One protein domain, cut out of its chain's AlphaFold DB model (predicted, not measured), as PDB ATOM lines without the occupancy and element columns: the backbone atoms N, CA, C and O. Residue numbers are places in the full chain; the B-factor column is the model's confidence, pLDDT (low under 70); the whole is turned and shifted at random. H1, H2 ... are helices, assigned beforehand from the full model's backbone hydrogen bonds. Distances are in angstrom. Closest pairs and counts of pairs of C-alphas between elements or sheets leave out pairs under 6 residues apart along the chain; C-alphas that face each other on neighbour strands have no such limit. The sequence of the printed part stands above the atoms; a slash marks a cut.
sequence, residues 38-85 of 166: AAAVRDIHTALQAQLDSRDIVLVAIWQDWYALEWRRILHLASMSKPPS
ATOM      1  N   ALA A  38     -28.160  38.362 -23.778       75.94
ATOM      2  CA  ALA A  38     -28.611  39.731 -24.021       75.94
ATOM      3  C   ALA A  38     -30.090  40.013 -23.700       75.94
ATOM      4  O   ALA A  38     -30.412  41.106 -23.244       75.94
ATOM      5  N   ALA A  39     -31.000  39.081 -23.992       82.31
ATOM      6  CA  ALA A  39     -32.427  39.238 -23.722       82.31
ATOM      7  C   ALA A  39     -32.705  39.184 -22.216       82.31
ATOM      8  O   ALA A  39     -33.294  40.121 -21.690       82.31
ATOM      9  N   ALA A  40     -32.155  38.189 -21.515       80.56
ATOM     10  CA  ALA A  40     -32.286  38.091 -20.063       80.56
ATOM     11  C   ALA A  40     -31.706  39.324 -19.344       80.56
ATOM     12  O   ALA A  40     -32.315  39.860 -18.421       80.56
ATOM     13  N   VAL A  41     -30.555  39.827 -19.806       82.38
ATOM     14  CA  VAL A  41     -29.969  41.070 -19.288       82.38
ATOM     15  C   VAL A  41     -30.915  42.257 -19.511       82.38
ATOM     16  O   VAL A  41     -31.150  43.018 -18.577       82.38
ATOM     17  N   ARG A  42     -31.506  42.414 -20.705       87.31
ATOM     18  CA  ARG A  42     -32.482  43.490 -20.980       87.31
ATOM     19  C   ARG A  42     -33.721  43.416 -20.088       87.31
ATOM     20  O   ARG A  42     -34.196  44.461 -19.643       87.31
ATOM     21  N   ASP A  43     -34.213  42.219 -19.799       87.38
ATOM     22  CA  ASP A  43     -35.377  42.038 -18.929       87.38
ATOM     23  C   ASP A  43     -35.058  42.493 -17.496       87.38
ATOM     24  O   ASP A  43     -35.823  43.251 -16.895       87.38
ATOM     25  N   ILE A  44     -33.869  42.139 -16.989       85.38
ATOM     26  CA  ILE A  44     -33.371  42.604 -15.684       85.38
ATOM     27  C   ILE A  44     -33.240  44.135 -15.652       85.38
ATOM     28  O   ILE A  44     -33.642  44.746 -14.661       85.38
ATOM     29  N   HIS A  45     -32.734  44.770 -16.722       87.06
ATOM     30  CA  HIS A  45     -32.694  46.239 -16.808       87.06
ATOM     31  C   HIS A  45     -34.064  46.844 -16.575       87.06
ATOM     32  O   HIS A  45     -34.219  47.795 -15.822       87.06
ATOM     33  N   THR A  46     -35.042  46.303 -17.297       90.00
ATOM     34  CA  THR A  46     -36.362  46.895 -17.426       90.00
ATOM     35  C   THR A  46     -37.068  46.831 -16.082       90.00
ATOM     36  O   THR A  46     -37.658  47.816 -15.650       90.00
ATOM     37  N   ALA A  47     -36.916  45.709 -15.374       88.56
ATOM     38  CA  ALA A  47     -37.402  45.560 -14.011       88.56
ATOM     39  C   ALA A  47     -36.738  46.552 -13.038       88.56
ATOM     40  O   ALA A  47     -37.438  47.227 -12.285       88.56
ATOM     41  N   LEU A  48     -35.406  46.685 -13.069       85.00
ATOM     42  CA  LEU A  48     -34.685  47.620 -12.194       85.00
ATOM     43  C   LEU A  48     -35.036  49.083 -12.489       85.00
ATOM     44  O   LEU A  48     -35.226  49.870 -11.565       85.00
ATOM     45  N   GLN A  49     -35.161  49.447 -13.765       88.44
ATOM     46  CA  GLN A  49     -35.534  50.797 -14.167       88.44
ATOM     47  C   GLN A  49     -36.955  51.135 -13.703       88.44
ATOM     48  O   GLN A  49     -37.166  52.209 -13.151       88.44
ATOM     49  N   ALA A  50     -37.902  50.197 -13.802       90.06
ATOM     50  CA  ALA A  50     -39.250  50.389 -13.267       90.06
ATOM     51  C   ALA A  50     -39.253  50.619 -11.740       90.06
ATOM     52  O   ALA A  50     -40.044  51.418 -11.232       90.06
ATOM     53  N   GLN A  51     -38.351  49.965 -11.001       90.56
ATOM     54  CA  GLN A  51     -38.177  50.188  -9.558       90.56
ATOM     55  C   GLN A  51     -37.558  51.559  -9.238       90.56
ATOM     56  O   GLN A  51     -37.910  52.178  -8.235       90.56
ATOM     57  N   LEU A  52     -36.657  52.060 -10.087       86.62
ATOM     58  CA  LEU A  52     -36.116  53.418  -9.958       86.62
ATOM     59  C   LEU A  52     -37.185  54.477 -10.265       86.62
ATOM     60  O   LEU A  52     -37.323  55.447  -9.519       86.62
ATOM     61  N   ASP A  53     -37.972  54.270 -11.321       89.44
ATOM     62  CA  ASP A  53     -39.004  55.209 -11.772       89.44
ATOM     63  C   ASP A  53     -40.155  55.322 -10.758       89.44
ATOM     64  O   ASP A  53     -40.647  56.417 -10.478       89.44
ATOM     65  N   SER A  54     -40.544  54.195 -10.153       92.75
ATOM     66  CA  SER A  54     -41.535  54.137  -9.066       92.75
ATOM     67  C   SER A  54     -41.008  54.639  -7.719       92.75
ATOM     68  O   SER A  54     -41.797  54.842  -6.798       92.75
ATOM     69  N   ARG A  55     -39.695  54.896  -7.609       86.88
ATOM     70  CA  ARG A  55     -38.988  55.236  -6.363       86.88
ATOM     71  C   ARG A  55     -39.036  54.147  -5.289       86.88
ATOM     72  O   ARG A  55     -38.751  54.440  -4.128       86.88
ATOM     73  N   ASP A  56     -39.309  52.903  -5.672       86.38
ATOM     74  CA  ASP A  56     -39.088  51.738  -4.809       86.38
ATOM     75  C   ASP A  56     -37.597  51.600  -4.454       86.38
ATOM     76  O   ASP A  56     -37.237  51.166  -3.357       86.38
ATOM     77  N   ILE A  57     -36.717  52.018  -5.371       83.25
ATOM     78  CA  ILE A  57     -35.274  52.151  -5.158       83.25
ATOM     79  C   ILE A  57     -34.863  53.592  -5.469       83.25
ATOM     80  O   ILE A  57     -35.283  54.172  -6.467       83.25
ATOM     81  N   VAL A  58     -33.997  54.174  -4.635       86.56
ATOM     82  CA  VAL A  58     -33.476  55.534  -4.829       86.56
ATOM     83  C   VAL A  58     -31.957  55.492  -4.955       86.56
ATOM     84  O   VAL A  58     -31.254  55.062  -4.042       86.56
ATOM     85  N   LEU A  59     -31.448  55.983  -6.082       81.56
ATOM     86  CA  LEU A  59     -30.024  56.235  -6.305       81.56
ATOM     87  C   LEU A  59     -29.778  57.743  -6.261       81.56
ATOM     88  O   LEU A  59     -30.508  58.499  -6.901       81.56
ATOM     89  N   VAL A  60     -28.746  58.198  -5.545       88.00
ATOM     90  CA  VAL A  60     -28.305  59.601  -5.659       88.00
ATOM     91  C   VAL A  60     -27.611  59.828  -7.008       88.00
ATOM     92  O   VAL A  60     -27.113  58.875  -7.604       88.00
ATOM     93  N   ALA A  61     -27.565  61.079  -7.482       80.19
ATOM     94  CA  ALA A  61     -27.173  61.440  -8.854       80.19
ATOM     95  C   ALA A  61     -25.895  60.738  -9.359       80.19
ATOM     96  O   ALA A  61     -25.897  60.146 -10.433       80.19
ATOM     97  N   ILE A  62     -24.844  60.690  -8.534       80.19
ATOM     98  CA  ILE A  62     -23.567  60.033  -8.868       80.19
ATOM     99  C   ILE A  62     -23.759  58.549  -9.246       80.19
ATOM    100  O   ILE A  62     -23.122  58.048 -10.172       80.19
ATOM    101  N   TRP A  63     -24.647  57.838  -8.547       75.00
ATOM    102  CA  TRP A  63     -24.922  56.426  -8.817       75.00
ATOM    103  C   TRP A  63     -25.856  56.221 -10.005       75.00
ATOM    104  O   TRP A  63     -25.755  55.186 -10.653       75.00
ATOM    105  N   GLN A  64     -26.723  57.188 -10.320       81.25
ATOM    106  CA  GLN A  64     -27.555  57.140 -11.528       81.25
ATOM    107  C   GLN A  64     -26.688  57.240 -12.787       81.25
ATOM    108  O   GLN A  64     -26.821  56.419 -13.695       81.25
ATOM    109  N   ASP A  65     -25.738  58.180 -12.803       81.56
ATOM    110  CA  ASP A  65     -24.802  58.355 -13.917       81.56
ATOM    111  C   ASP A  65     -23.917  57.119 -14.107       81.56
ATOM    112  O   ASP A  65     -23.727  56.626 -15.227       81.56
ATOM    113  N   TRP A  66     -23.400  56.579 -12.998       84.44
ATOM    114  CA  TRP A  66     -22.633  55.339 -13.017       84.44
ATOM    115  C   TRP A  66     -23.476  54.162 -13.516       84.44
ATOM    116  O   TRP A  66     -23.022  53.429 -14.394       84.44
ATOM    117  N   TYR A  67     -24.707  54.006 -13.017       82.00
ATOM    118  CA  TYR A  67     -25.621  52.936 -13.412       82.00
ATOM    119  C   TYR A  67     -25.916  52.979 -14.911       82.00
ATOM    120  O   TYR A  67     -25.737  51.975 -15.595       82.00
ATOM    121  N   ALA A  68     -26.264  54.147 -15.457       82.56
ATOM    122  CA  ALA A  68     -26.532  54.306 -16.885       82.56
ATOM    123  C   ALA A  68     -25.299  54.000 -17.759       82.56
ATOM    124  O   ALA A  68     -25.409  53.461 -18.867       82.56
ATOM    125  N   LEU A  69     -24.096  54.347 -17.291       82.00
ATOM    126  CA  LEU A  69     -22.855  54.019 -17.990       82.00
ATOM    127  C   LEU A  69     -22.547  52.519 -17.934       82.00
ATOM    128  O   LEU A  69     -22.210  51.926 -18.960       82.00
ATOM    129  N   GLU A  70     -22.647  51.917 -16.755       82.12
ATOM    130  CA  GLU A  70     -22.318  50.512 -16.545       82.12
ATOM    131  C   GLU A  70     -23.336  49.600 -17.226       82.12
ATOM    132  O   GLU A  70     -22.963  48.634 -17.888       82.12
ATOM    133  N   TRP A  71     -24.614  49.974 -17.196       85.25
ATOM    134  CA  TRP A  71     -25.662  49.227 -17.866       85.25
ATOM    135  C   TRP A  71     -25.439  49.132 -19.381       85.25
ATOM    136  O   TRP A  71     -25.545  48.055 -19.974       85.25
ATOM    137  N   ARG A  72     -25.024  50.238 -20.016       83.56
ATOM    138  CA  ARG A  72     -24.632  50.232 -21.436       83.56
ATOM    139  C   ARG A  72     -23.488  49.259 -21.719       83.56
ATOM    140  O   ARG A  72     -23.501  48.600 -22.757       83.56
ATOM    141  N   ARG A  73     -22.516  49.139 -20.809       79.38
ATOM    142  CA  ARG A  73     -21.401  48.185 -20.944       79.38
ATOM    143  C   ARG A  73     -21.880  46.745 -20.817       79.38
ATOM    144  O   ARG A  73     -21.509  45.923 -21.648       79.38
ATOM    145  N   ILE A  74     -22.726  46.452 -19.830       78.94
ATOM    146  CA  ILE A  74     -23.276  45.109 -19.606       78.94
ATOM    147  C   ILE A  74     -24.097  44.662 -20.823       78.94
ATOM    148  O   ILE A  74     -23.883  43.563 -21.331       78.94
ATOM    149  N   LEU A  75     -24.970  45.525 -21.356       81.19
ATOM    150  CA  LEU A  75     -25.730  45.233 -22.577       81.19
ATOM    151  C   LEU A  75     -24.829  44.988 -23.785       81.19
ATOM    152  O   LEU A  75     -25.072  44.063 -24.559       81.19
ATOM    153  N   HIS A  76     -23.790  45.809 -23.945       80.06
ATOM    154  CA  HIS A  76     -22.825  45.643 -25.021       80.06
ATOM    155  C   HIS A  76     -22.127  44.283 -24.929       80.06
ATOM    156  O   HIS A  76     -22.133  43.537 -25.907       80.06
ATOM    157  N   LEU A  77     -21.620  43.914 -23.750       74.75
ATOM    158  CA  LEU A  77     -20.980  42.619 -23.512       74.75
ATOM    159  C   LEU A  77     -21.943  41.449 -23.748       74.75
ATOM    160  O   LEU A  77     -21.579  40.482 -24.410       74.75
ATOM    161  N   ALA A  78     -23.184  41.550 -23.269       74.06
ATOM    162  CA  ALA A  78     -24.192  40.510 -23.445       74.06
ATOM    163  C   ALA A  78     -24.621  40.341 -24.915       74.06
ATOM    164  O   ALA A  78     -25.016  39.248 -25.319       74.06
ATOM    165  N   SER A  79     -24.526  41.404 -25.724       77.81
ATOM    166  CA  SER A  79     -24.836  41.386 -27.161       77.81
ATOM    167  C   SER A  79     -23.739  40.777 -28.041       77.81
ATOM    168  O   SER A  79     -23.972  40.531 -29.225       77.81
ATOM    169  N   MET A  80     -22.548  40.524 -27.493       73.62
ATOM    170  CA  MET A  80     -21.443  39.950 -28.255       73.62
ATOM    171  C   MET A  80     -21.691  38.461 -28.530       73.62
ATOM    172  O   MET A  80     -21.815  37.657 -27.611       73.62
ATOM    173  N   SER A  81     -21.713  38.079 -29.813       63.59
ATOM    174  CA  SER A  81     -21.891  36.685 -30.266       63.59
ATOM    175  C   SER A  81     -20.759  35.750 -29.824       63.59
ATOM    176  O   SER A  81     -20.933  34.534 -29.765       63.59
ATOM    177  N   LYS A  82     -19.603  36.324 -29.492       61.69
ATOM    178  CA  LYS A  82     -18.461  35.667 -28.867       61.69
ATOM    179  C   LYS A  82     -17.920  36.631 -27.811       61.69
ATOM    180  O   LYS A  82     -17.583  37.756 -28.187       61.69
ATOM    181  N   PRO A  83     -17.823  36.242 -26.526       58.00
ATOM    182  CA  PRO A  83     -17.177  37.094 -25.540       58.00
ATOM    183  C   PRO A  83     -15.761  37.412 -26.038       58.00
ATOM    184  O   PRO A  83     -15.114  36.527 -26.615       58.00
ATOM    185  N   PRO A  84     -15.281  38.657 -25.884       55.78
ATOM    186  CA  PRO A  84     -13.939  39.015 -26.303       55.78
ATOM    187  C   PRO A  84     -12.984  38.041 -25.624       55.78
ATOM    188  O   PRO A  84     -12.949  37.933 -24.398       55.78
ATOM    189  N   SER A  85     -12.276  37.261 -26.440       50.72
ATOM    190  CA  SER A  85     -11.299  36.312 -25.928       50.72
ATOM    191  C   SER A  85     -10.302  37.095 -25.085       50.72
ATOM    192  O   SER A  85      -9.723  38.066 -25.572       50.72
TER     193      SER A  85
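Overview. This is residues 38 to 85 of the 166 residues of the protein "FCP1 homology domain-containing protein" of Aphanomyces astaci (UniProt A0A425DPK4). This is a loose helical hairpin shaped like a narrow V: two helices, H1 and H2, run opposite ways, close together where H1 begins and H2 ends and farther apart toward their link. Residues 54 to 60 bridge the wide end of the V, and residues 79 to 85 run on as a tail past its narrow end. The printed part has 48 residues with two named helices, H1 then H2, and no named strand; its class is all helix. The whole is loose, with a radius of gyration of the C-alphas of 12.4 A, and flat, spanning 37 by 21 by 9 A.

Along the chain. H1 is residues 38 to 53, 22.3 A from first to last C-alpha; it begins at C-alpha 38 at (-28.611, 39.731, -24.021). H2, the longest helix with 18 residues, is residues 61 to 78 and measures 25.7 A. It begins at C-alpha 61 at (-27.173, 61.440, -8.854) and ends at C-alpha 78 at (-24.192, 40.510, -23.445).

Arrangement. H1 and H2 form a helical hairpin and touch, with 7 pairs of C-alphas within 8 A. The closest C-alphas of the two helices are those of Ala 38 and Ala 78, 4.5 A apart. H1 touches H2 with residues 38 to 45 alone, and H2 touches H1 with residues 71 to 78 alone. Their lines stand at a shallow tilt of 15 degrees, opposite ways, and their centres are 11.8 A apart. In both H1 and H2 every O i to N i+4 pair is within hydrogen-bond range.

Size, cuts and confidence. The two C-alphas farthest apart are those of Ser 54 and Ser 85, 38.9 A. The printed part has no cut, and the link from H1 to H2, 7 residues, is short. The mean pLDDT of the printed part is 80.7; residues 81 to 85 are under 70.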